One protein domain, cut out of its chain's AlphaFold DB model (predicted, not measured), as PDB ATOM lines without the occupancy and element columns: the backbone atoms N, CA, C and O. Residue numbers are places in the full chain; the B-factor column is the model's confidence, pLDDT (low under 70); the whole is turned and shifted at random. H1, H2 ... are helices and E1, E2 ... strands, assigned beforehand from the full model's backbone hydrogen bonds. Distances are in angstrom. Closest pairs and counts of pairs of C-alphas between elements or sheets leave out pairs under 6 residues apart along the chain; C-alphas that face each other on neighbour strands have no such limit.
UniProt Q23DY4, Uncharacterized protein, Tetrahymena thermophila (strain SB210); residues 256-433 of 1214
ATOM      1  N   ILE A 256      -7.272  36.219 -31.234       93.06
ATOM      2  CA  ILE A 256      -5.843  36.253 -31.573       93.06
ATOM      3  C   ILE A 256      -5.672  37.188 -32.767       93.06
ATOM      4  O   ILE A 256      -6.286  36.973 -33.813       93.06
ATOM      5  N   HIS A 257      -4.852  38.224 -32.618       94.12
ATOM      6  CA  HIS A 257      -4.406  39.031 -33.748       94.12
ATOM      7  C   HIS A 257      -3.204  38.350 -34.409       94.12
ATOM      8  O   HIS A 257      -2.322  37.843 -33.715       94.12
ATOM      9  N   SER A 258      -3.175  38.333 -35.743       95.19
ATOM     10  CA  SER A 258      -2.082  37.749 -36.524       95.19
ATOM     11  C   SER A 258      -1.589  38.736 -37.576       95.19
ATOM     12  O   SER A 258      -2.362  39.200 -38.414       95.19
ATOM     13  N   SER A 259      -0.298  39.057 -37.515       95.94
ATOM     14  CA  SER A 259       0.354  40.042 -38.385       95.94
ATOM     15  C   SER A 259       1.383  39.346 -39.266       95.94
ATOM     16  O   SER A 259       2.286  38.697 -38.744       95.94
ATOM     17  N   PHE A 260       1.267  39.488 -40.587       97.19
ATOM     18  CA  PHE A 260       2.176  38.868 -41.553       97.19
ATOM     19  C   PHE A 260       3.279  39.851 -41.969       97.19
ATOM     20  O   PHE A 260       2.997  40.989 -42.355       97.19
ATOM     21  N   TYR A 261       4.532  39.399 -41.947       95.50
ATOM     22  CA  TYR A 261       5.699  40.169 -42.375       95.50
ATOM     23  C   TYR A 261       6.584  39.350 -43.320       95.50
ATOM     24  O   TYR A 261       6.896  38.196 -43.041       95.50
ATOM     25  N   LEU A 262       7.039  39.959 -44.412       95.44
ATOM     26  CA  LEU A 262       8.106  39.435 -45.259       95.44
ATOM     27  C   LEU A 262       9.460  39.661 -44.571       95.44
ATOM     28  O   LEU A 262       9.746  40.782 -44.135       95.44
ATOM     29  N   LEU A 263      10.284  38.617 -44.515       92.12
ATOM     30  CA  LEU A 263      11.680  38.668 -44.081       92.12
ATOM     31  C   LEU A 263      12.579  38.953 -45.293       92.12
ATOM     32  O   LEU A 263      12.445  38.313 -46.335       92.12
ATOM     33  N   THR A 264      13.498  39.907 -45.152       85.44
ATOM     34  CA  THR A 264      14.520  40.238 -46.165       85.44
ATOM     35  C   THR A 264      15.905  39.763 -45.725       85.44
ATOM     36  O   THR A 264      16.137  39.565 -44.532       85.44
ATOM     37  N   GLU A 265      16.837  39.600 -46.671       76.50
ATOM     38  CA  GLU A 265      18.216  39.163 -46.382       76.50
ATOM     39  C   GLU A 265      18.951  40.137 -45.441       76.50
ATOM     40  O   GLU A 265      19.640  39.702 -44.520       76.50
ATOM     41  N   ASP A 266      18.679  41.443 -45.561       78.31
ATOM     42  CA  ASP A 266      19.157  42.508 -44.660       78.31
ATOM     43  C   ASP A 266      18.561  42.445 -43.232       78.31
ATOM     44  O   ASP A 266      18.695  43.383 -42.446       78.31
ATOM     45  N   SER A 267      17.847  41.368 -42.883       76.25
ATOM     46  CA  SER A 267      17.103  41.185 -41.623       76.25
ATOM     47  C   SER A 267      16.006  42.230 -41.356       76.25
ATOM     48  O   SER A 267      15.453  42.282 -40.257       76.25
ATOM     49  N   SER A 268      15.636  43.041 -42.354       83.62
ATOM     50  CA  SER A 268      14.493  43.953 -42.251       83.62
ATOM     51  C   SER A 268      13.169  43.200 -42.438       83.62
ATOM     52  O   SER A 268      13.087  42.242 -43.217       83.62
ATOM     53  N   VAL A 269      12.130  43.642 -41.726       89.56
ATOM     54  CA  VAL A 269      10.771  43.076 -41.769       89.56
ATOM     55  C   VAL A 269       9.805  44.066 -42.412       89.56
ATOM     56  O   VAL A 269       9.719  45.222 -41.996       89.56
ATOM     57  N   LYS A 270       9.030  43.605 -43.399       92.56
ATOM     58  CA  LYS A 270       8.031  44.415 -44.113       92.56
ATOM     59  C   LYS A 270       6.641  43.809 -43.956       92.56
ATOM     60  O   LYS A 270       6.435  42.671 -44.354       92.56
ATOM     61  N   ALA A 271       5.680  44.568 -43.429       93.94
ATOM     62  CA  ALA A 271       4.295  44.102 -43.310       93.94
ATOM     63  C   ALA A 271       3.685  43.768 -44.688       93.94
ATOM     64  O   ALA A 271       3.871  44.514 -45.656       93.94
ATOM     65  N   ILE A 272       2.956  42.654 -44.761       95.06
ATOM     66  CA  ILE A 272       2.282  42.136 -45.963       95.06
ATOM     67  C   ILE A 272       0.861  41.653 -45.624       95.06
ATOM     68  O   ILE A 272       0.474  41.583 -44.459       95.06
ATOM     69  N   SER A 273       0.067  41.330 -46.645       93.69
ATOM     70  CA  SER A 273      -1.208  40.626 -46.471       93.69
ATOM     71  C   SER A 273      -0.995  39.116 -46.299       93.69
ATOM     72  O   SER A 273       0.101  38.595 -46.492       93.69
ATOM     73  N   ASN A 274      -2.069  38.385 -45.997       90.75
ATOM     74  CA  ASN A 274      -2.090  36.921 -45.934       90.75
ATOM     75  C   ASN A 274      -2.148  36.240 -47.325       90.75
ATOM     76  O   ASN A 274      -2.609  35.103 -47.426       90.75
ATOM     77  N   ASN A 275      -1.700  36.916 -48.388       93.50
ATOM     78  CA  ASN A 275      -1.546  36.355 -49.733       93.50
ATOM     79  C   ASN A 275      -0.051  36.208 -50.023       93.50
ATOM     80  O   ASN A 275       0.634  37.200 -50.279       93.50
ATOM     81  N   LEU A 276       0.452  34.979 -49.935       94.38
ATOM     82  CA  LEU A 276       1.878  34.668 -49.980       94.38
ATOM     83  C   LEU A 276       2.266  34.037 -51.325       94.38
ATOM     84  O   LEU A 276       1.445  33.415 -52.003       94.38
ATOM     85  N   LEU A 277       3.537  34.164 -51.696       93.94
ATOM     86  CA  LEU A 277       4.102  33.542 -52.894       93.94
ATOM     87  C   LEU A 277       5.116  32.460 -52.520       93.94
ATOM     88  O   LEU A 277       5.901  32.637 -51.587       93.94
ATOM     89  N   ILE A 278       5.138  31.366 -53.282       94.44
ATOM     90  CA  ILE A 278       6.144  30.304 -53.131       94.44
ATOM     91  C   ILE A 278       7.558  30.898 -53.270       94.44
ATOM     92  O   ILE A 278       7.827  31.673 -54.190       94.44
ATOM     93  N   GLY A 279       8.453  30.550 -52.346       91.69
ATOM     94  CA  GLY A 279       9.808  31.098 -52.227       91.69
ATOM     95  C   GLY A 279       9.952  32.287 -51.267       91.69
ATOM     96  O   GLY A 279      11.076  32.662 -50.948       91.69
ATOM     97  N   GLN A 280       8.862  32.878 -50.760       93.44
ATOM     98  CA  GLN A 280       8.956  33.942 -49.749       93.44
ATOM     99  C   GLN A 280       9.345  33.390 -48.372       93.44
ATOM    100  O   GLN A 280       8.805  32.375 -47.932       93.44
ATOM    101  N   SER A 281      10.206  34.105 -47.642       94.00
ATOM    102  CA  SER A 281      10.373  33.898 -46.200       94.00
ATOM    103  C   SER A 281       9.474  34.869 -45.433       94.00
ATOM    104  O   SER A 281       9.517  36.080 -45.656       94.00
ATOM    105  N   VAL A 282       8.618  34.336 -44.564       96.56
ATOM    106  CA  VAL A 282       7.538  35.071 -43.894       96.56
ATOM    107  C   VAL A 282       7.560  34.778 -42.395       96.56
ATOM    108  O   VAL A 282       7.849  33.662 -41.963       96.56
ATOM    109  N   LEU A 283       7.244  35.797 -41.601       96.06
ATOM    110  CA  LEU A 283       7.031  35.729 -40.161       96.06
ATOM    111  C   LEU A 283       5.586  36.143 -39.861       96.06
ATOM    112  O   LEU A 283       5.172  37.247 -40.215       96.06
ATOM    113  N   ILE A 284       4.825  35.276 -39.197       97.06
ATOM    114  CA  ILE A 284       3.508  35.595 -38.645       97.06
ATOM    115  C   ILE A 284       3.684  35.835 -37.147       97.06
ATOM    116  O   ILE A 284       4.002  34.908 -36.404       97.06
ATOM    117  N   GLN A 285       3.467  37.065 -36.690       95.94
ATOM    118  CA  GLN A 285       3.427  37.369 -35.261       95.94
ATOM    119  C   GLN A 285       2.018  37.109 -34.724       95.94
ATOM    120  O   GLN A 285       1.051  37.631 -35.286       95.94
ATOM    121  N   LEU A 286       1.896  36.347 -33.634       96.56
ATOM    122  CA  LEU A 286       0.632  36.149 -32.927       96.56
ATOM    123  C   LEU A 286       0.591  37.025 -31.672       96.56
ATOM    124  O   LEU A 286       1.591  37.182 -30.969       96.56
ATOM    125  N   LEU A 287      -0.585  37.576 -31.381       94.12
ATOM    126  CA  LEU A 287      -0.867  38.334 -30.165       94.12
ATOM    127  C   LEU A 287      -2.221  37.895 -29.603       94.12
ATOM    128  O   LEU A 287      -3.259  38.107 -30.235       94.12
ATOM    129  N   LEU A 288      -2.211  37.296 -28.410       92.50
ATOM    130  CA  LEU A 288      -3.432  36.988 -27.664       92.50
ATOM    131  C   LEU A 288      -4.086  38.301 -27.206       92.50
ATOM    132  O   LEU A 288      -3.476  39.090 -26.485       92.50
ATOM    133  N   LEU A 289      -5.329  38.537 -27.621       90.44
ATOM    134  CA  LEU A 289      -6.128  39.681 -27.186       90.44
ATOM    135  C   LEU A 289      -6.963  39.273 -25.969       90.44
ATOM    136  O   LEU A 289      -7.576  38.208 -25.968       90.44
ATOM    137  N   TYR A 290      -7.008  40.138 -24.952       87.94
ATOM    138  CA  TYR A 290      -7.713  39.888 -23.684       87.94
ATOM    139  C   TYR A 290      -7.237  38.621 -22.941       87.94
ATOM    140  O   TYR A 290      -8.022  37.951 -22.271       87.94
ATOM    141  N   ALA A 291      -5.946  38.289 -23.058       85.88
ATOM    142  CA  ALA A 291      -5.354  37.140 -22.381       85.88
ATOM    143  C   ALA A 291      -5.521  37.225 -20.853       85.88
ATOM    144  O   ALA A 291      -5.212  38.248 -20.239       85.88
ATOM    145  N   THR A 292      -5.973  36.133 -20.237       86.25
ATOM    146  CA  THR A 292      -5.949  35.968 -18.779       86.25
ATOM    147  C   THR A 292      -4.555  35.539 -18.325       86.25
ATOM    148  O   THR A 292      -3.811  34.936 -19.101       86.25
ATOM    149  N   ASP A 293      -4.215  35.780 -17.056       86.19
ATOM    150  CA  ASP A 293      -2.978  35.236 -16.484       86.19
ATOM    151  C   ASP A 293      -2.911  33.708 -16.680       86.19
ATOM    152  O   ASP A 293      -3.935  33.022 -16.656       86.19
ATOM    153  N   GLY A 294      -1.711  33.200 -16.960       87.56
ATOM    154  CA  GLY A 294      -1.434  31.806 -17.314       87.56
ATOM    155  C   GLY A 294      -1.977  31.299 -18.664       87.56
ATOM    156  O   GLY A 294      -1.675  30.159 -19.010       87.56
ATOM    157  N   MET A 295      -2.735  32.083 -19.448       90.25
ATOM    158  CA  MET A 295      -3.181  31.679 -20.795       90.25
ATOM    159  C   MET A 295      -1.985  31.566 -21.753       90.25
ATOM    160  O   MET A 295      -1.155  32.473 -21.824       90.25
ATOM    161  N   GLN A 296      -1.886  30.464 -22.504       91.25
ATOM    162  CA  GLN A 296      -0.742  30.200 -23.389       91.25
ATOM    163  C   GLN A 296      -1.155  29.520 -24.697       91.25
ATOM    164  O   GLN A 296      -1.995  28.616 -24.705       91.25
ATOM    165  N   ILE A 297      -0.492  29.891 -25.797       93.38
ATOM    166  CA  ILE A 297      -0.493  29.079 -27.020       93.38
ATOM    167  C   ILE A 297       0.321  27.816 -26.723       93.38
ATOM    168  O   ILE A 297       1.494  27.880 -26.347       93.38
ATOM    169  N   LEU A 298      -0.313  26.650 -26.839       90.56
ATOM    170  CA  LEU A 298       0.343  25.370 -26.599       90.56
ATOM    171  C   LEU A 298       1.160  24.934 -27.810       90.56
ATOM    172  O   LEU A 298       2.340  24.618 -27.642       90.56
ATOM    173  N   ASP A 299       0.525  24.923 -28.980       92.81
ATOM    174  CA  ASP A 299       1.033  24.335 -30.218       92.81
ATOM    175  C   ASP A 299       0.288  24.919 -31.437       92.81
ATOM    176  O   ASP A 299      -0.750  25.581 -31.292       92.81
ATOM    177  N   VAL A 300       0.796  24.661 -32.642       96.25
ATOM    178  CA  VAL A 300       0.188  25.073 -33.912       96.25
ATOM    179  C   VAL A 300       0.126  23.888 -34.869       96.25
ATOM    180  O   VAL A 300       1.128  23.237 -35.142       96.25
ATOM    181  N   PHE A 301      -1.050  23.648 -35.440       96.06
ATOM    182  CA  PHE A 301      -1.280  22.573 -36.403       96.06
ATOM    183  C   PHE A 301      -1.497  23.125 -37.810       96.06
ATOM    184  O   PHE A 301      -2.045  24.213 -37.987       96.06
ATOM    185  N   TYR A 302      -1.123  22.346 -38.818       94.94
ATOM    186  CA  TYR A 302      -1.456  22.610 -40.215       94.94
ATOM    187  C   TYR A 302      -2.747  21.855 -40.564       94.94
ATOM    188  O   TYR A 302      -2.922  20.705 -40.161       94.94
ATOM    189  N   TYR A 303      -3.684  22.495 -41.265       91.38
ATOM    190  CA  TYR A 303      -4.959  21.883 -41.648       91.38
ATOM    191  C   TYR A 303      -5.054  21.762 -43.169       91.38
ATOM    192  O   TYR A 303      -5.099  22.763 -43.888       91.38
ATOM    193  N   LYS A 304      -5.073  20.517 -43.657       84.94
ATOM    194  CA  LYS A 304      -5.095  20.168 -45.084       84.94
ATOM    195  C   LYS A 304      -5.900  18.884 -45.287       84.94
ATOM    196  O   LYS A 304      -5.950  18.036 -44.403       84.94
ATOM    197  N   ASN A 305      -6.556  18.745 -46.441       83.25
ATOM    198  CA  ASN A 305      -7.411  17.594 -46.775       83.25
ATOM    199  C   ASN A 305      -8.459  17.275 -45.681       83.25
ATOM    200  O   ASN A 305      -8.741  16.115 -45.392       83.25
ATOM    201  N   PHE A 306      -9.013  18.324 -45.062       86.44
ATOM    202  CA  PHE A 306      -9.965  18.280 -43.942       86.44
ATOM    203  C   PHE A 306      -9.448  17.689 -42.617       86.44
ATOM    204  O   PHE A 306     -10.229  17.513 -41.682       86.44
ATOM    205  N   GLN A 307      -8.144  17.428 -42.496       85.69
ATOM    206  CA  GLN A 307      -7.528  16.836 -41.310       85.69
ATOM    207  C   GLN A 307      -6.545  17.801 -40.633       85.69
ATOM    208  O   GLN A 307      -5.871  18.600 -41.286       85.69
ATOM    209  N   LYS A 308      -6.458  17.710 -39.300       88.81
ATOM    210  CA  LYS A 308      -5.458  18.407 -38.480       88.81
ATOM    211  C   LYS A 308      -4.170  17.578 -38.455       88.81
ATOM    212  O   LYS A 308      -4.196  16.451 -37.965       88.81
ATOM    213  N   SER A 309      -3.059  18.133 -38.932       92.38
ATOM    214  CA  SER A 309      -1.734  17.505 -38.907       92.38
ATOM    215  C   SER A 309      -0.705  18.374 -38.182       92.38
ATOM    216  O   SER A 309      -0.909  19.571 -37.973       92.38
ATOM    217  N   ASN A 310       0.442  17.788 -37.847       93.56
ATOM    218  CA  ASN A 310       1.611  18.548 -37.397       93.56
ATOM    219  C   ASN A 310       2.070  19.527 -38.499       93.56
ATOM    220  O   ASN A 310       1.710  19.367 -39.672       93.56
ATOM    221  N   LEU A 311       2.873  20.530 -38.127       95.56
ATOM    222  CA  LEU A 311       3.478  21.449 -39.092       95.56
ATOM    223  C   LEU A 311       4.369  20.700 -40.102       95.56
ATOM    224  O   LEU A 311       5.133  19.815 -39.705       95.56
ATOM    225  N   PRO A 312       4.307  21.047 -41.401       94.75
ATOM    226  CA  PRO A 312       5.272  20.575 -42.385       94.75
ATOM    227  C   PRO A 312       6.628  21.263 -42.167       94.75
ATOM    228  O   PRO A 312       6.690  22.367 -41.636       94.75
ATOM    229  N   SER A 313       7.718  20.655 -42.645       94.50
ATOM    230  CA  SER A 313       9.107  21.084 -42.380       94.50
ATOM    231  C   SER A 313       9.498  22.487 -42.874       94.50
ATOM    232  O   SER A 313      10.630  22.912 -42.667       94.50
ATOM    233  N   TRP A 314       8.597  23.180 -43.568       94.31
ATOM    234  CA  TRP A 314       8.769  24.542 -44.070       94.31
ATOM    235  C   TRP A 314       8.053  25.603 -43.208       94.31
ATOM    236  O   TRP A 314       8.136  26.793 -43.518       94.31
ATOM    237  N   ILE A 315       7.387  25.188 -42.119       96.94
ATOM    238  CA  ILE A 315       6.791  26.047 -41.083       96.94
ATOM    239  C   ILE A 315       7.366  25.664 -39.709       96.94
ATOM    240  O   ILE A 315       7.371  24.496 -39.329       96.94
ATOM    241  N   GLU A 316       7.791  26.659 -38.935       96.62
ATOM    242  CA  GLU A 316       8.341  26.540 -37.583       96.62
ATOM    243  C   GLU A 316       7.535  27.425 -36.614       96.62
ATOM    244  O   GLU A 316       7.348  28.616 -36.871       96.62
ATOM    245  N   PHE A 317       7.060  26.870 -35.493       97.44
ATOM    246  CA  PHE A 317       6.402  27.641 -34.429       97.44
ATOM    247  C   PHE A 317       7.390  27.964 -33.299       97.44
ATOM    248  O   PHE A 317       7.808  27.093 -32.534       97.44
ATOM    249  N   ILE A 318       7.737  29.244 -33.173       96.19
ATOM    250  CA  ILE A 318       8.656  29.778 -32.168       96.19
ATOM    251  C   ILE A 318       7.831  30.184 -30.942       96.19
ATOM    252  O   ILE A 318       7.388  31.324 -30.784       96.19
ATOM    253  N   LYS A 319       7.607  29.208 -30.056       91.75
ATOM    254  CA  LYS A 319       6.722  29.339 -28.887       91.75
ATOM    255  C   LYS A 319       7.111  30.455 -27.907       91.75
ATOM    256  O   LYS A 319       6.229  31.009 -27.261       91.75
ATOM    257  N   VAL A 320       8.399  30.792 -27.798       91.62
ATOM    258  CA  VAL A 320       8.887  31.858 -26.897       91.62
ATOM    259  C   VAL A 320       8.345  33.228 -27.316       91.62
ATOM    260  O   VAL A 320       7.856  33.977 -26.475       91.62
ATOM    261  N   ASP A 321       8.356  33.510 -28.619       90.19
ATOM    262  CA  ASP A 321       7.940  34.799 -29.181       90.19
ATOM    263  C   ASP A 321       6.464  34.806 -29.619       90.19
ATOM    264  O   ASP A 321       5.967  35.817 -30.109       90.19
ATOM    265  N   ASN A 322       5.759  33.674 -29.481       94.75
ATOM    266  CA  ASN A 322       4.456  33.410 -30.104       94.75
ATOM    267  C   ASN A 322       4.444  33.756 -31.607       94.75
ATOM    268  O   ASN A 322       3.502  34.368 -32.111       94.75
ATOM    269  N   SER A 323       5.500  33.384 -32.334       96.38
ATOM    270  CA  SER A 323       5.632  33.672 -33.765       96.38
ATOM    271  C   SER A 323       5.741  32.394 -34.596       96.38
ATOM    272  O   SER A 323       6.143  31.338 -34.107       96.38
ATOM    273  N   ILE A 324       5.331  32.467 -35.860       97.62
ATOM    274  CA  ILE A 324       5.417  31.366 -36.820       97.62
ATOM    275  C   ILE A 324       6.302  31.831 -37.968       97.62
ATOM    276  O   ILE A 324       5.959  32.774 -38.681       97.62
ATOM    277  N   LYS A 325       7.436  31.167 -38.155       95.94
ATOM    278  CA  LYS A 325       8.360  31.416 -39.260       95.94
ATOM    279  C   LYS A 325       8.096  30.395 -40.359       95.94
ATOM    280  O   LYS A 325       7.912  29.215 -40.081       95.94
ATOM    281  N   MET A 326       8.085  30.829 -41.613       95.38
ATOM    282  CA  MET A 326       7.872  29.940 -42.754       95.38
ATOM    283  C   MET A 326       8.733  30.340 -43.952       95.38
ATOM    284  O   MET A 326       8.959  31.523 -44.208       95.38
ATOM    285  N   LEU A 327       9.197  29.344 -44.700       94.88
ATOM    286  CA  LEU A 327       9.713  29.510 -46.058       94.88
ATOM    287  C   LEU A 327       8.664  28.886 -46.974       94.88
ATOM    288  O   LEU A 327       8.496  27.675 -46.953       94.88
ATOM    289  N   VAL A 328       7.888  29.697 -47.687       94.69
ATOM    290  CA  VAL A 328       6.658  29.246 -48.353       94.69
ATOM    291  C   VAL A 328       6.994  28.244 -49.463       94.69
ATOM    292  O   VAL A 328       7.432  28.627 -50.544       94.69
ATOM    293  N   ASP A 329       6.804  26.957 -49.180       93.25
ATOM    294  CA  ASP A 329       7.128  25.856 -50.090       93.25
ATOM    295  C   ASP A 329       5.966  25.530 -51.038       93.25
ATOM    296  O   ASP A 329       4.789  25.751 -50.729       93.25
ATOM    297  N   LYS A 330       6.279  24.918 -52.184       90.38
ATOM    298  CA  LYS A 330       5.278  24.482 -53.163       90.38
ATOM    299  C   LYS A 330       4.270  23.456 -52.632       90.38
ATOM    300  O   LYS A 330       3.151  23.421 -53.135       90.38
ATOM    301  N   GLN A 331       4.581  22.714 -51.561       89.81
ATOM    302  CA  GLN A 331       3.606  21.884 -50.832       89.81
ATOM    303  C   GLN A 331       2.389  22.665 -50.309       89.81
ATOM    304  O   GLN A 331       1.352  22.053 -50.028       89.81
ATOM    305  N   ALA A 332       2.488  23.988 -50.165       87.56
ATOM    306  CA  ALA A 332       1.374  24.849 -49.784       87.56
ATOM    307  C   ALA A 332       0.366  25.093 -50.925       87.56
ATOM    308  O   ALA A 332      -0.732  25.579 -50.661       87.56
ATOM    309  N   SER A 333       0.701  24.751 -52.176       85.06
ATOM    310  CA  SER A 333      -0.224  24.836 -53.308       85.06
ATOM    311  C   SER A 333      -0.667  23.458 -53.805       85.06
ATOM    312  O   SER A 333       0.044  22.463 -53.665       85.06
ATOM    313  N   SER A 334      -1.860  23.392 -54.399       72.69
ATOM    314  CA  SER A 334      -2.343  22.239 -55.169       72.69
ATOM    315  C   SER A 334      -2.278  22.452 -56.687       72.69
ATOM    316  O   SER A 334      -2.577  21.529 -57.440       72.69
ATOM    317  N   SER A 335      -1.923  23.655 -57.153       69.62
ATOM    318  CA  SER A 335      -1.760  23.974 -58.579       69.62
ATOM    319  C   SER A 335      -0.673  25.036 -58.808       69.62
ATOM    320  O   SER A 335      -0.238  25.713 -57.874       69.62
ATOM    321  N   SER A 336      -0.247  25.206 -60.060       66.75
ATOM    322  CA  SER A 336       0.664  26.278 -60.485       66.75
ATOM    323  C   SER A 336      -0.049  27.568 -60.924       66.75
ATOM    324  O   SER A 336       0.618  28.569 -61.170       66.75
ATOM    325  N   SER A 337      -1.386  27.578 -61.021       64.94
ATOM    326  CA  SER A 337      -2.161  28.669 -61.644       64.94
ATOM    327  C   SER A 337      -3.246  29.296 -60.761       64.94
ATOM    328  O   SER A 337      -3.721  30.386 -61.073       64.94
ATOM    329  N   THR A 338      -3.638  28.650 -59.662       73.38
ATOM    330  CA  THR A 338      -4.655  29.146 -58.721       73.38
ATOM    331  C   THR A 338      -4.082  29.289 -57.316       73.38
ATOM    332  O   THR A 338      -3.252  28.494 -56.879       73.38
ATOM    333  N   SER A 339      -4.534  30.308 -56.584       80.75
ATOM    334  CA  SER A 339      -4.189  30.473 -55.173       80.75
ATOM    335  C   SER A 339      -4.845  29.376 -54.331       80.75
ATOM    336  O   SER A 339      -6.070  29.238 -54.337       80.75
ATOM    337  N   THR A 340      -4.044  28.632 -53.575       84.19
ATOM    338  CA  THR A 340      -4.510  27.582 -52.664       84.19
ATOM    339  C   THR A 340      -4.704  28.162 -51.265       84.19
ATOM    340  O   THR A 340      -3.785  28.761 -50.700       84.19
ATOM    341  N   GLN A 341      -5.894  27.989 -50.690       85.56
ATOM    342  CA  GLN A 341      -6.169  28.409 -49.317       85.56
ATOM    343  C   GLN A 341      -5.593  27.396 -48.321       85.56
ATOM    344  O   GLN A 341      -5.875  26.202 -48.388       85.56
ATOM    345  N   ASN A 342      -4.796  27.900 -47.387       89.44
ATOM    346  CA  ASN A 342      -4.150  27.160 -46.312       89.44
ATOM    347  C   ASN A 342      -4.701  27.648 -44.966       89.44
ATOM    348  O   ASN A 342      -5.090  28.811 -44.831       89.44
ATOM    349  N   ILE A 343      -4.731  26.765 -43.964       92.00
ATOM    350  CA  ILE A 343      -5.209  27.087 -42.615       92.00
ATOM    351  C   ILE A 343      -4.203  26.561 -41.587       92.00
ATOM    352  O   ILE A 343      -3.837  25.385 -41.609       92.00
ATOM    353  N   LEU A 344      -3.782  27.431 -40.669       95.44
ATOM    354  CA  LEU A 344      -3.121  27.045 -39.421       95.44
ATOM    355  C   LEU A 344      -4.164  27.027 -38.305       95.44
ATOM    356  O   LEU A 344      -5.010  27.915 -38.243       95.44
ATOM    357  N   ILE A 345      -4.103  26.041 -37.416       94.31
ATOM    358  CA  ILE A 345      -4.952  25.959 -36.228       94.31
ATOM    359  C   ILE A 345      -4.070  26.213 -35.008       94.31
ATOM    360  O   ILE A 345      -3.278  25.355 -34.616       94.31
ATOM    361  N   ILE A 346      -4.224  27.391 -34.405       95.38
ATOM    362  CA  ILE A 346      -3.550  27.765 -33.162       95.38
ATOM    363  C   ILE A 346      -4.283  27.095 -31.997       95.38
ATOM    364  O   ILE A 346      -5.467  27.368 -31.786       95.38
ATOM    365  N   GLN A 347      -3.603  26.229 -31.243       93.25
ATOM    366  CA  GLN A 347      -4.149  25.643 -30.019       93.25
ATOM    367  C   GLN A 347      -3.764  26.517 -28.826       93.25
ATOM    368  O   GLN A 347      -2.590  26.623 -28.479       93.25
ATOM    369  N   THR A 348      -4.755  27.112 -28.167       93.00
ATOM    370  CA  THR A 348      -4.553  27.938 -26.965       93.00
ATOM    371  C   THR A 348      -5.231  27.273 -25.776       93.00
ATOM    372  O   THR A 348      -6.356  26.791 -25.902       93.00
ATOM    373  N   ALA A 349      -4.559  27.236 -24.627       92.12
ATOM    374  CA  ALA A 349      -5.121  26.717 -23.385       92.12
ATOM    375  C   ALA A 349      -5.323  27.834 -22.357       92.12
ATOM    376  O   ALA A 349      -4.497  28.746 -22.230       92.12
ATOM    377  N   VAL A 350      -6.424  27.730 -21.617       91.50
ATOM    378  CA  VAL A 350      -6.784  28.615 -20.504       91.50
ATOM    379  C   VAL A 350      -6.567  27.854 -19.195       91.50
ATOM    380  O   VAL A 350      -6.958  26.687 -19.109       91.50
ATOM    381  N   PRO A 351      -5.943  28.458 -18.171       92.81
ATOM    382  CA  PRO A 351      -5.768  27.799 -16.886       92.81
ATOM    383  C   PRO A 351      -7.092  27.670 -16.139       92.81
ATOM    384  O   PRO A 351      -7.821  28.647 -15.957       92.81
ATOM    385  N   PHE A 352      -7.368  26.466 -15.644       93.62
ATOM    386  CA  PHE A 352      -8.499  26.233 -14.753       93.62
ATOM    387  C   PHE A 352      -8.277  26.932 -13.411       93.62
ATOM    388  O   PHE A 352      -7.163  27.000 -12.886       93.62
ATOM    389  N   GLN A 353      -9.366  27.412 -12.828       91.44
ATOM    390  CA  GLN A 353      -9.399  27.951 -11.478       91.44
ATOM    391  C   GLN A 353     -10.103  26.954 -10.553       91.44
ATOM    392  O   GLN A 353     -10.841  26.070 -10.991       91.44
ATOM    393  N   SER A 354      -9.908  27.088  -9.243       91.19
ATOM    394  CA  SER A 354     -10.504  26.168  -8.268       91.19
ATOM    395  C   SER A 354     -12.031  26.290  -8.138       91.19
ATOM    396  O   SER A 354     -12.651  25.490  -7.443       91.19
ATOM    397  N   ASN A 355     -12.646  27.272  -8.803       93.75
ATOM    398  CA  ASN A 355     -14.091  27.474  -8.958       93.75
ATOM    399  C   ASN A 355     -14.623  27.060 -10.353       93.75
ATOM    400  O   ASN A 355     -15.804  27.257 -10.623       93.75
ATOM    401  N   SER A 356     -13.794  26.501 -11.250       93.12
ATOM    402  CA  SER A 356     -14.207  26.148 -12.623       93.12
ATOM    403  C   SER A 356     -15.187  24.966 -12.725       93.12
ATOM    404  O   SER A 356     -15.695  24.709 -13.814       93.12
ATOM    405  N   PHE A 357     -15.461  24.258 -11.625       93.94
ATOM    406  CA  PHE A 357     -16.350  23.089 -11.564       93.94
ATOM    407  C   PHE A 357     -17.594  23.353 -10.693       93.94
ATOM    408  O   PHE A 357     -18.118  22.449 -10.040       93.94
ATOM    409  N   VAL A 358     -18.043  24.613 -10.659       93.94
ATOM    410  CA  VAL A 358     -19.338  25.044 -10.107       93.94
ATOM    411  C   VAL A 358     -20.405  24.931 -11.200       93.94
ATOM    412  O   VAL A 358     -20.226  25.478 -12.289       93.94
ATOM    413  N   TYR A 359     -21.505  24.235 -10.912       92.06
ATOM    414  CA  TYR A 359     -22.607  23.980 -11.842       92.06
ATOM    415  C   TYR A 359     -23.963  24.167 -11.157       92.06
ATOM    416  O   TYR A 359     -24.130  23.749 -10.016       92.06
ATOM    417  N   ASP A 360     -24.947  24.707 -11.881       86.62
ATOM    418  CA  ASP A 360     -26.332  24.816 -11.398       86.62
ATOM    419  C   ASP A 360     -27.156  23.535 -11.654       86.62
ATOM    420  O   ASP A 360     -28.077  23.227 -10.902       86.62
ATOM    421  N   GLU A 361     -26.828  22.775 -12.710       85.12
ATOM    422  CA  GLU A 361     -27.572  21.570 -13.130       85.12
ATOM    423  C   GLU A 361     -27.392  20.396 -12.151       85.12
ATOM    424  O   GLU A 361     -28.359  19.741 -11.764       85.12
ATOM    425  N   VAL A 362     -26.149  20.157 -11.723       87.44
ATOM    426  CA  VAL A 362     -25.815  19.278 -10.596       87.44
ATOM    427  C   VAL A 362     -25.132  20.171  -9.559       87.44
ATOM    428  O   VAL A 362     -23.965  20.498  -9.762       87.44
ATOM    429  N   PRO A 363     -25.840  20.622  -8.504       84.38
ATOM    430  CA  PRO A 363     -25.412  21.753  -7.683       84.38
ATOM    431  C   PRO A 363     -24.111  21.474  -6.921       84.38
ATOM    432  O   PRO A 363     -24.125  20.842  -5.864       84.38
ATOM    433  N   THR A 364     -22.995  21.981  -7.448       89.56
ATOM    434  CA  THR A 364     -21.671  21.949  -6.808       89.56
ATOM    435  C   THR A 364     -21.316  23.306  -6.214       89.56
ATOM    436  O   THR A 364     -21.417  24.346  -6.864       89.56
ATOM    437  N   ASN A 365     -20.850  23.309  -4.968       90.50
ATOM    438  CA  ASN A 365     -20.378  24.517  -4.295       90.50
ATOM    439  C   ASN A 365     -18.860  24.733  -4.493       90.50
ATOM    440  O   ASN A 365     -18.148  23.898  -5.055       90.50
ATOM    441  N   LEU A 366     -18.339  25.870  -4.014       93.06
ATOM    442  CA  LEU A 366     -16.917  26.229  -4.148       93.06
ATOM    443  C   LEU A 366     -15.957  25.205  -3.513       93.06
ATOM    444  O   LEU A 366     -14.832  25.062  -3.988       93.06
ATOM    445  N   THR A 367     -16.387  24.489  -2.472       91.62
ATOM    446  CA  THR A 367     -15.617  23.415  -1.820       91.62
ATOM    447  C   THR A 367     -15.548  22.178  -2.711       91.62
ATOM    448  O   THR A 367     -14.469  21.631  -2.922       91.62
ATOM    449  N   ASP A 368     -16.676  21.777  -3.304       90.62
ATOM    450  CA  ASP A 368     -16.749  20.621  -4.208       90.62
ATOM    451  C   ASP A 368     -15.887  20.881  -5.450       90.62
ATOM    452  O   ASP A 368     -15.078  20.043  -5.841       90.62
ATOM    453  N   SER A 369     -15.974  22.092  -6.010       94.50
ATOM    454  CA  SER A 369     -15.134  22.522  -7.131       94.50
ATOM    455  C   SER A 369     -13.637  22.535  -6.778       94.50
ATOM    456  O   SER A 369     -12.812  22.149  -7.611       94.50
ATOM    457  N   GLN A 370     -13.262  22.913  -5.548       93.75
ATOM    458  CA  GLN A 370     -11.876  22.814  -5.068       93.75
ATOM    459  C   GLN A 370     -11.405  21.356  -4.967       93.75
ATOM    460  O   GLN A 370     -10.280  21.051  -5.366       93.75
ATOM    461  N   LEU A 371     -12.256  20.449  -4.473       91.81
ATOM    462  CA  LEU A 371     -11.957  19.015  -4.400       91.81
ATOM    463  C   LEU A 371     -11.793  18.404  -5.800       91.81
ATOM    464  O   LEU A 371     -10.799  17.720  -6.041       91.81
ATOM    465  N   ILE A 372     -12.691  18.722  -6.741       92.88
ATOM    466  CA  ILE A 372     -12.594  18.304  -8.152       92.88
ATOM    467  C   ILE A 372     -11.282  18.815  -8.769       92.88
ATOM    468  O   ILE A 372     -10.503  18.023  -9.296       92.88
ATOM    469  N   PHE A 373     -10.983  20.113  -8.654       94.56
ATOM    470  CA  PHE A 373      -9.756  20.717  -9.191       94.56
ATOM    471  C   PHE A 373      -8.477  20.065  -8.635       94.56
ATOM    472  O   PHE A 373      -7.548  19.779  -9.393       94.56
ATOM    473  N   ASN A 374      -8.435  19.776  -7.331       92.56
ATOM    474  CA  ASN A 374      -7.289  19.126  -6.692       92.56
ATOM    475  C   ASN A 374      -7.148  17.648  -7.100       92.56
ATOM    476  O   ASN A 374      -6.036  17.210  -7.395       92.56
ATOM    477  N   LEU A 375      -8.252  16.898  -7.195       91.69
ATOM    478  CA  LEU A 375      -8.258  15.507  -7.668       91.69
ATOM    479  C   LEU A 375      -7.762  15.419  -9.119       91.69
ATOM    480  O   LEU A 375      -6.912  14.589  -9.438       91.69
ATOM    481  N   LEU A 376      -8.229  16.312  -9.994       92.62
ATOM    482  CA  LEU A 376      -7.789  16.375 -11.392       92.62
ATOM    483  C   LEU A 376      -6.301  16.753 -11.524       92.62
ATOM    484  O   LEU A 376      -5.639  16.286 -12.452       92.62
ATOM    485  N   LYS A 377      -5.748  17.533 -10.585       92.50
ATOM    486  CA  LYS A 377      -4.297  17.761 -10.482       92.50
ATOM    487  C   LYS A 377      -3.528  16.530 -10.013       92.50
ATOM    488  O   LYS A 377      -2.519  16.189 -10.621       92.50
ATOM    489  N   GLU A 378      -4.007  15.830  -8.985       90.38
ATOM    490  CA  GLU A 378      -3.385  14.587  -8.493       90.38
ATOM    491  C   GLU A 378      -3.329  13.509  -9.591       90.38
ATOM    492  O   GLU A 378      -2.330  12.806  -9.728       90.38
ATOM    493  N   LYS A 379      -4.371  13.418 -10.431       88.00
ATOM    494  CA  LYS A 379      -4.405  12.522 -11.601       88.00
ATOM    495  C   LYS A 379      -3.589  13.014 -12.805       88.00
ATOM    496  O   LYS A 379      -3.575  12.331 -13.825       88.00
ATOM    497  N   GLY A 380      -2.928  14.171 -12.723       89.12
ATOM    498  CA  GLY A 380      -2.151  14.744 -13.829       89.12
ATOM    499  C   GLY A 380      -2.995  15.180 -15.034       89.12
ATOM    500  O   GLY A 380      -2.464  15.321 -16.132       89.12
ATOM    501  N   ILE A 381      -4.304  15.380 -14.842       91.31
ATOM    502  CA  ILE A 381      -5.245  15.845 -15.874       91.31
ATOM    503  C   ILE A 381      -5.134  17.362 -16.024       91.31
ATOM    504  O   ILE A 381      -5.097  17.884 -17.137       91.31
ATOM    505  N   ILE A 382      -5.021  18.058 -14.893       93.75
ATOM    506  CA  ILE A 382      -4.637  19.467 -14.815       93.75
ATOM    507  C   ILE A 382      -3.172  19.514 -14.373       93.75
ATOM    508  O   ILE A 382      -2.791  18.895 -13.383       93.75
ATOM    509  N   MET A 383      -2.337  20.243 -15.104       91.69
ATOM    510  CA  MET A 383      -0.913  20.381 -14.800       91.69
ATOM    511  C   MET A 383      -0.662  21.390 -13.665       91.69
ATOM    512  O   MET A 383      -1.535  22.165 -13.269       91.69
ATOM    513  N   ASN A 384       0.572  21.429 -13.149       89.25
ATOM    514  CA  ASN A 384       0.961  22.347 -12.067       89.25
ATOM    515  C   ASN A 384       0.782  23.837 -12.423       89.25
ATOM    516  O   ASN A 384       0.547  24.645 -11.530       89.25
ATOM    517  N   ASN A 385       0.836  24.190 -13.713       89.62
ATOM    518  CA  ASN A 385       0.547  25.530 -14.244       89.62
ATOM    519  C   ASN A 385      -0.951  25.770 -14.537       89.62
ATOM    520  O   ASN A 385      -1.286  26.689 -15.277       89.62
ATOM    521  N   ASN A 386      -1.844  24.940 -13.989       93.25
ATOM    522  CA  ASN A 386      -3.302  24.972 -14.153       93.25
ATOM    523  C   ASN A 386      -3.838  24.692 -15.574       93.25
ATOM    524  O   ASN A 386      -5.056  24.677 -15.749       93.25
ATOM    525  N   LEU A 387      -2.988  24.449 -16.579       92.38
ATOM    526  CA  LEU A 387      -3.428  24.095 -17.937       92.38
ATOM    527  C   LEU A 387      -3.848  22.618 -18.032       92.38
ATOM    528  O   LEU A 387      -3.399  21.784 -17.242       92.38
ATOM    529  N   LEU A 388      -4.673  22.282 -19.027       91.81
ATOM    530  CA  LEU A 388      -5.013  20.889 -19.340       91.81
ATOM    531  C   LEU A 388      -3.770  20.120 -19.816       91.81
ATOM    532  O   LEU A 388      -2.991  20.630 -20.623       91.81
ATOM    533  N   SER A 389      -3.593  18.892 -19.332       87.00
ATOM    534  CA  SER A 389      -2.502  18.016 -19.760       87.00
ATOM    535  C   SER A 389      -2.652  17.582 -21.217       87.00
ATOM    536  O   SER A 389      -3.746  17.273 -21.688       87.00
ATOM    537  N   VAL A 390      -1.518  17.468 -21.914       80.56
ATOM    538  CA  VAL A 390      -1.434  16.948 -23.291       80.56
ATOM    539  C   VAL A 390      -1.871  15.474 -23.373       80.56
ATOM    540  O   VAL A 390      -2.226  14.995 -24.444       80.56
ATOM    541  N   THR A 391      -1.894  14.753 -22.245       81.19
ATOM    542  CA  THR A 391      -2.369  13.360 -22.156       81.19
ATOM    543  C   THR A 391      -3.875  13.229 -21.896       81.19
ATOM    544  O   THR A 391      -4.343  12.120 -21.648       81.19
ATOM    545  N   PHE A 392      -4.643  14.324 -21.893       86.19
ATOM    546  CA  PHE A 392      -6.099  14.264 -21.743       86.19
ATOM    547  C   PHE A 392      -6.779  13.838 -23.053       86.19
ATOM    548  O   PHE A 392      -6.770  14.575 -24.038       86.19
ATOM    549  N   ASP A 393      -7.437  12.680 -23.024       84.06
ATOM    550  CA  ASP A 393      -8.418  12.254 -24.022       84.06
ATOM    551  C   ASP A 393      -9.784  12.078 -23.330       84.06
ATOM    552  O   ASP A 393      -9.903  11.234 -22.438       84.06
ATOM    553  N   PRO A 394     -10.827  12.839 -23.716       82.00
ATOM    554  CA  PRO A 394     -12.142  12.746 -23.086       82.00
ATOM    555  C   PRO A 394     -12.847  11.398 -23.308       82.00
ATOM    556  O   PRO A 394     -13.790  11.103 -22.581       82.00
ATOM    557  N   ASN A 395     -12.419  10.586 -24.284       78.75
ATOM    558  CA  ASN A 395     -13.080   9.325 -24.633       78.75
ATOM    559  C   ASN A 395     -12.524   8.101 -23.885       78.75
ATOM    560  O   ASN A 395     -13.220   7.091 -23.784       78.75
ATOM    561  N   SER A 396     -11.292   8.166 -23.368       76.31
ATOM    562  CA  SER A 396     -10.650   7.059 -22.636       76.31
ATOM    563  C   SER A 396     -10.468   7.312 -21.136       76.31
ATOM    564  O   SER A 396     -10.061   6.404 -20.408       76.31
ATOM    565  N   ILE A 397     -10.776   8.517 -20.646       78.00
ATOM    566  CA  ILE A 397     -10.475   8.915 -19.269       78.00
ATOM    567  C   ILE A 397     -11.573   8.546 -18.258       78.00
ATOM    568  O   ILE A 397     -12.718   8.983 -18.342       78.00
ATOM    569  N   SER A 398     -11.205   7.767 -17.239       76.38
ATOM    570  CA  SER A 398     -12.096   7.339 -16.155       76.38
ATOM    571  C   SER A 398     -11.955   8.230 -14.914       76.38
ATOM    572  O   SER A 398     -11.186   7.957 -13.991       76.38
ATOM    573  N   ILE A 399     -12.729   9.318 -14.871       81.19
ATOM    574  CA  ILE A 399     -12.777  10.228 -13.716       81.19
ATOM    575  C   ILE A 399     -13.766   9.676 -12.676       81.19
ATOM    576  O   ILE A 399     -14.977   9.788 -12.844       81.19
ATOM    577  N   SER A 400     -13.264   9.093 -11.582       79.12
ATOM    578  CA  SER A 400     -14.116   8.678 -10.455       79.12
ATOM    579  C   SER A 400     -14.280   9.813  -9.445       79.12
ATOM    580  O   SER A 400     -13.345  10.132  -8.711       79.12
ATOM    581  N   LEU A 401     -15.482  10.389  -9.377       81.69
ATOM    582  CA  LEU A 401     -15.859  11.434  -8.413       81.69
ATOM    583  C   LEU A 401     -16.579  10.878  -7.168       81.69
ATOM    584  O   LEU A 401     -17.203  11.623  -6.420       81.69
ATOM    585  N   SER A 402     -16.465   9.572  -6.906       70.31
ATOM    586  CA  SER A 402     -17.134   8.850  -5.806       70.31
ATOM    587  C   SER A 402     -16.692   9.236  -4.382       70.31
ATOM    588  O   SER A 402     -17.034   8.539  -3.432       70.31
ATOM    589  N   GLN A 403     -15.880  10.283  -4.231       70.00
ATOM    590  CA  GLN A 403     -15.491  10.884  -2.947       70.00
ATOM    591  C   GLN A 403     -16.366  12.100  -2.583       70.00
ATOM    592  O   GLN A 403     -16.176  12.691  -1.524       70.00
ATOM    593  N   LEU A 404     -17.298  12.483  -3.462       74.19
ATOM    594  CA  LEU A 404     -18.273  13.550  -3.257       74.19
ATOM    595  C   LEU A 404     -19.659  12.921  -3.058       74.19
ATOM    596  O   LEU A 404     -20.153  12.241  -3.959       74.19
ATOM    597  N   ASP A 405     -20.295  13.172  -1.910       73.56
ATOM    598  CA  ASP A 405     -21.672  12.740  -1.602       73.56
ATOM    599  C   ASP A 405     -22.706  13.604  -2.357       73.56
ATOM    600  O   ASP A 405     -23.507  14.334  -1.770       73.56
ATOM    601  N   LEU A 406     -22.665  13.549  -3.691       76.06
ATOM    602  CA  LEU A 406     -23.518  14.325  -4.591       76.06
ATOM    603  C   LEU A 406     -24.452  13.420  -5.416       76.06
ATOM    604  O   LEU A 406     -24.049  12.337  -5.854       76.06
ATOM    605  N   PRO A 407     -25.700  13.851  -5.680       71.88
ATOM    606  CA  PRO A 407     -26.597  13.136  -6.579       71.88
ATOM    607  C   PRO A 407     -26.090  13.192  -8.029       71.88
ATOM    608  O   PRO A 407     -25.396  14.122  -8.427       71.88
ATOM    609  N   GLN A 408     -26.491  12.210  -8.844       80.50
ATOM    610  CA  GLN A 408     -26.226  12.177 -10.293       80.50
ATOM    611  C   GLN A 408     -24.731  12.264 -10.684       80.50
ATOM    612  O   GLN A 408     -24.371  12.909 -11.668       80.50
ATOM    613  N   THR A 409     -23.852  11.562  -9.961       81.44
ATOM    614  CA  THR A 409     -22.389  11.537 -10.192       81.44
ATOM    615  C   THR A 409     -21.962  11.339 -11.653       81.44
ATOM    616  O   THR A 409     -21.027  12.001 -12.095       81.44
ATOM    617  N   ASN A 410     -22.652  10.499 -12.436       84.69
ATOM    618  CA  ASN A 410     -22.372  10.330 -13.870       84.69
ATOM    619  C   ASN A 410     -22.528  11.648 -14.653       84.69
ATOM    620  O   ASN A 410     -21.668  11.989 -15.462       84.69
ATOM    621  N   ARG A 411     -23.589  12.416 -14.376       87.44
ATOM    622  CA  ARG A 411     -23.848  13.707 -15.026       87.44
ATOM    623  C   ARG A 411     -22.835  14.766 -14.591       87.44
ATOM    624  O   ARG A 411     -22.387  15.558 -15.414       87.44
ATOM    625  N   LEU A 412     -22.396  14.727 -13.331       89.38
ATOM    626  CA  LEU A 412     -21.283  15.557 -12.864       89.38
ATOM    627  C   LEU A 412     -19.974  15.232 -13.606       89.38
ATOM    628  O   LEU A 412     -19.253  16.149 -13.986       89.38
ATOM    629  N   VAL A 413     -19.676  13.953 -13.869       88.88
ATOM    630  CA  VAL A 413     -18.499  13.555 -14.668       88.88
ATOM    631  C   VAL A 413     -18.595  14.076 -16.106       88.88
ATOM    632  O   VAL A 413     -17.610  14.618 -16.605       88.88
ATOM    633  N   GLU A 414     -19.763  14.003 -16.753       86.75
ATOM    634  CA  GLU A 414     -19.984  14.609 -18.079       86.75
ATOM    635  C   GLU A 414     -19.721  16.124 -18.072       86.75
ATOM    636  O   GLU A 414     -19.006  16.629 -18.939       86.75
ATOM    637  N   LEU A 415     -20.253  16.847 -17.078       89.56
ATOM    638  CA  LEU A 415     -20.052  18.292 -16.924       89.56
ATOM    639  C   LEU A 415     -18.576  18.646 -16.669       89.56
ATOM    640  O   LEU A 415     -18.068  19.602 -17.259       89.56
ATOM    641  N   VAL A 416     -17.860  17.849 -15.869       91.62
ATOM    642  CA  VAL A 416     -16.415  18.010 -15.622       91.62
ATOM    643  C   VAL A 416     -15.601  17.757 -16.893       91.62
ATOM    644  O   VAL A 416     -14.738  18.572 -17.221       91.62
ATOM    645  N   ILE A 417     -15.894  16.699 -17.656       90.12
ATOM    646  CA  ILE A 417     -15.243  16.428 -18.952       90.12
ATOM    647  C   ILE A 417     -15.509  17.574 -19.940       90.12
ATOM    648  O   ILE A 417     -14.583  18.030 -20.608       90.12
ATOM    649  N   LEU A 418     -16.738  18.092 -19.988       87.88
ATOM    650  CA  LEU A 418     -17.133  19.212 -20.843       87.88
ATOM    651  C   LEU A 418     -16.468  20.540 -20.429       87.88
ATOM    652  O   LEU A 418     -16.069  21.314 -21.301       87.88
ATOM    653  N   THR A 419     -16.266  20.797 -19.132       91.31
ATOM    654  CA  THR A 419     -15.424  21.914 -18.659       91.31
ATOM    655  C   THR A 419     -13.967  21.722 -19.078       91.31
ATOM    656  O   THR A 419     -13.356  22.664 -19.581       91.31
ATOM    657  N   LEU A 420     -13.407  20.516 -18.930       92.12
ATOM    658  CA  LEU A 420     -12.017  20.227 -19.306       92.12
ATOM    659  C   LEU A 420     -11.787  20.397 -20.816       92.12
ATOM    660  O   LEU A 420     -10.827  21.053 -21.217       92.12
ATOM    661  N   GLN A 421     -12.709  19.909 -21.652       87.12
ATOM    662  CA  GLN A 421     -12.716  20.149 -23.101       87.12
ATOM    663  C   GLN A 421     -12.738  21.650 -23.438       87.12
ATOM    664  O   GLN A 421     -12.014  22.086 -24.332       87.12
ATOM    665  N   ARG A 422     -13.520  22.452 -22.702       86.25
ATOM    666  CA  ARG A 422     -13.606  23.916 -22.865       86.25
ATOM    667  C   ARG A 422     -12.372  24.683 -22.370       86.25
ATOM    668  O   ARG A 422     -12.275  25.872 -22.641       86.25
ATOM    669  N   GLY A 423     -11.410  24.037 -21.706       88.75
ATOM    670  CA  GLY A 423     -10.118  24.652 -21.374       88.75
ATOM    671  C   GLY A 423      -9.164  24.801 -22.567       88.75
ATOM    672  O   GLY A 423      -8.138  25.474 -22.443       88.75
ATOM    673  N   ILE A 424      -9.479  24.187 -23.715       89.12
ATOM    674  CA  ILE A 424      -8.693  24.264 -24.951       89.12
ATOM    675  C   ILE A 424      -9.528  24.902 -26.062       89.12
ATOM    676  O   ILE A 424     -10.629  24.456 -26.378       89.12
ATOM    677  N   TYR A 425      -8.945  25.905 -26.713       89.62
ATOM    678  CA  TYR A 425      -9.529  26.618 -27.841       89.62
ATOM    679  C   TYR A 425      -8.675  26.438 -29.094       89.62
ATOM    680  O   TYR A 425      -7.445  26.352 -29.034       89.62
ATOM    681  N   TYR A 426      -9.348  26.415 -30.242       89.25
ATOM    682  CA  TYR A 426      -8.737  26.262 -31.555       89.25
ATOM    683  C   TYR A 426      -9.089  27.468 -32.427       89.25
ATOM    684  O   TYR A 426     -10.255  27.700 -32.747       89.25
ATOM    685  N   ASN A 427      -8.072  28.234 -32.816       91.44
ATOM    686  CA  ASN A 427      -8.220  29.462 -33.589       91.44
ATOM    687  C   ASN A 427      -7.642  29.271 -35.003       91.44
ATOM    688  O   ASN A 427      -6.426  29.115 -35.131       91.44
ATOM    689  N   PRO A 428      -8.471  29.275 -36.065       91.69
ATOM    690  CA  PRO A 428      -7.981  29.167 -37.433       91.69
ATOM    691  C   PRO A 428      -7.400  30.501 -37.926       91.69
ATOM    692  O   PRO A 428      -8.038  31.547 -37.815       91.69
ATOM    693  N   ILE A 429      -6.217  30.448 -38.537       92.81
ATOM    694  CA  ILE A 429      -5.610  31.539 -39.310       92.81
ATOM    695  C   ILE A 429      -5.519  31.069 -40.758       92.81
ATOM    696  O   ILE A 429      -4.812  30.103 -41.052       92.81
ATOM    697  N   SER A 430      -6.235  31.736 -41.661       90.00
ATOM    698  CA  SER A 430      -6.211  31.428 -43.091       90.00
ATOM    699  C   SER A 430      -5.276  32.355 -43.866       90.00
ATOM    700  O   SER A 430      -5.224  33.567 -43.646       90.00
ATOM    701  N   PHE A 431      -4.550  31.772 -44.814       92.50
ATOM    702  CA  PHE A 431      -3.693  32.475 -45.764       92.50
ATOM    703  C   PHE A 431      -3.805  31.807 -47.136       92.50
ATOM    704  O   PHE A 431      -4.100  30.615 -47.228       92.50
ATOM    705  N   SER A 432      -3.608  32.563 -48.212       91.00
ATOM    706  CA  SER A 432      -3.526  32.004 -49.561       91.00
ATOM    707  C   SER A 432      -2.068  31.886 -49.997       91.00
ATOM    708  O   SER A 432      -1.226  32.691 -49.596       91.00
ATOM    709  N   VAL A 433      -1.765  30.868 -50.802       92.12
ATOM    710  CA  VAL A 433      -0.462  30.710 -51.460       92.12
ATOM    711  C   VAL A 433      -0.668  30.549 -52.957       92.12
ATOM    712  O   VAL A 433      -1.466  29.713 -53.381       92.12
TER     713      VAL A 433
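This is residues 256 to 433 of the 1214 residues of an uncharacterized protein of Tetrahymena thermophila (strain SB210) (UniProt Q23DY4). The model is a rod with two lobes: at one end a sandwich of two strongly twisted five-stranded sheets, only partly face to face and with their strands crossed at 34 degrees, and at the other end a head of two helices, H1 and H2, with long loops. The long antiparallel strands E9 and E10 lie side by side in one of the sheets and join it to the head: the chain leaves for the head after E9 and comes back into the sheet along E10, right after H2. The 178 printed residues have ten named strands and two named helices, in the order E1 to E9, H1, H2, E10. One sheet runs E2, E1, E4, E8, E7, all antiparallel, and the other runs E3, E10, E9, E5, E6, mixed. The class is mixed, helices and strands; the whole is loose, with a radius of gyration of the C-alphas of 20.6 A, and spans 64 by 31 by 25 A.

E1, residues 256 to 263, and E2, residues 269 to 272, form a hairpin, with N 262 and O 270 2.8 A apart. On its other side E1 is antiparallel to E4, residues 281 to 289, at 159 degrees, with N 261 and O 283 2.8 A apart. E4 is antiparallel to E8, residues 323 to 327, where N 284 and O 324 are 2.8 A apart. E8 forms a hairpin with the edge strand E7, residues 315 to 318; N 316 and O 325 are 2.8 A apart. In the second sheet the edge strand E3, residues 275 to 277, is parallel to E10, residues 424 to 433, with N 276 and O 432 2.9 A apart. E10 is antiparallel to E9, residues 340 to 349, at 158 degrees, with N 340 and O 433 2.8 A apart. E9 is antiparallel to E5, residues 296 to 304, with N 298 and O 347 2.8 A apart. E5 forms a hairpin with E6, residues 307 to 309; N 302 and O 309 are 2.9 A apart. The two sheets make a sandwich, two sheets face to face, with 30 pairs of C-alphas within 10 A and best planes 40 degrees apart. Across it the closest C-alphas of E5 and E7 are those of Val 300 and Phe 317, 6.7 A apart. H1, residues 366 to 378, and H2, residues 409 to 422, are near each other, with 6 pairs of C-alphas within 10 A, and neither is on a sheet. In both helices every O i to N i+4 pair is within hydrogen-bond range.

E1 begins at C-alpha 256, (-5.843, 36.253, -31.573), and is 21.7 A long; E2 is 9.5 A and E3 7.1 A. E4 measures 25.8 A, E5 24.3 A, E6 6.3 A, E7 9.8 A and E8 13.6 A. E9 is 29.3 A long and ends at C-alpha 349, (-5.121, 26.717, -23.385). H1 is 18.4 A and H2 19.8 A long. E10 is 28.5 A long and ends at C-alpha 433, (-0.462, 30.710, -51.460).

The two C-alphas farthest apart are those of Asp 266 and Asp 405, 66.4 A. The printed part has no cut. The links E8 to E9, E9 to H1 and H1 to H2 are long, with 12, 16 and 30 residues; H2 to E10 is tight, with 1 residue. The mean pLDDT of the printed part is 89.2, and residues 335 to 337, in the link E8 to E9, are under 70.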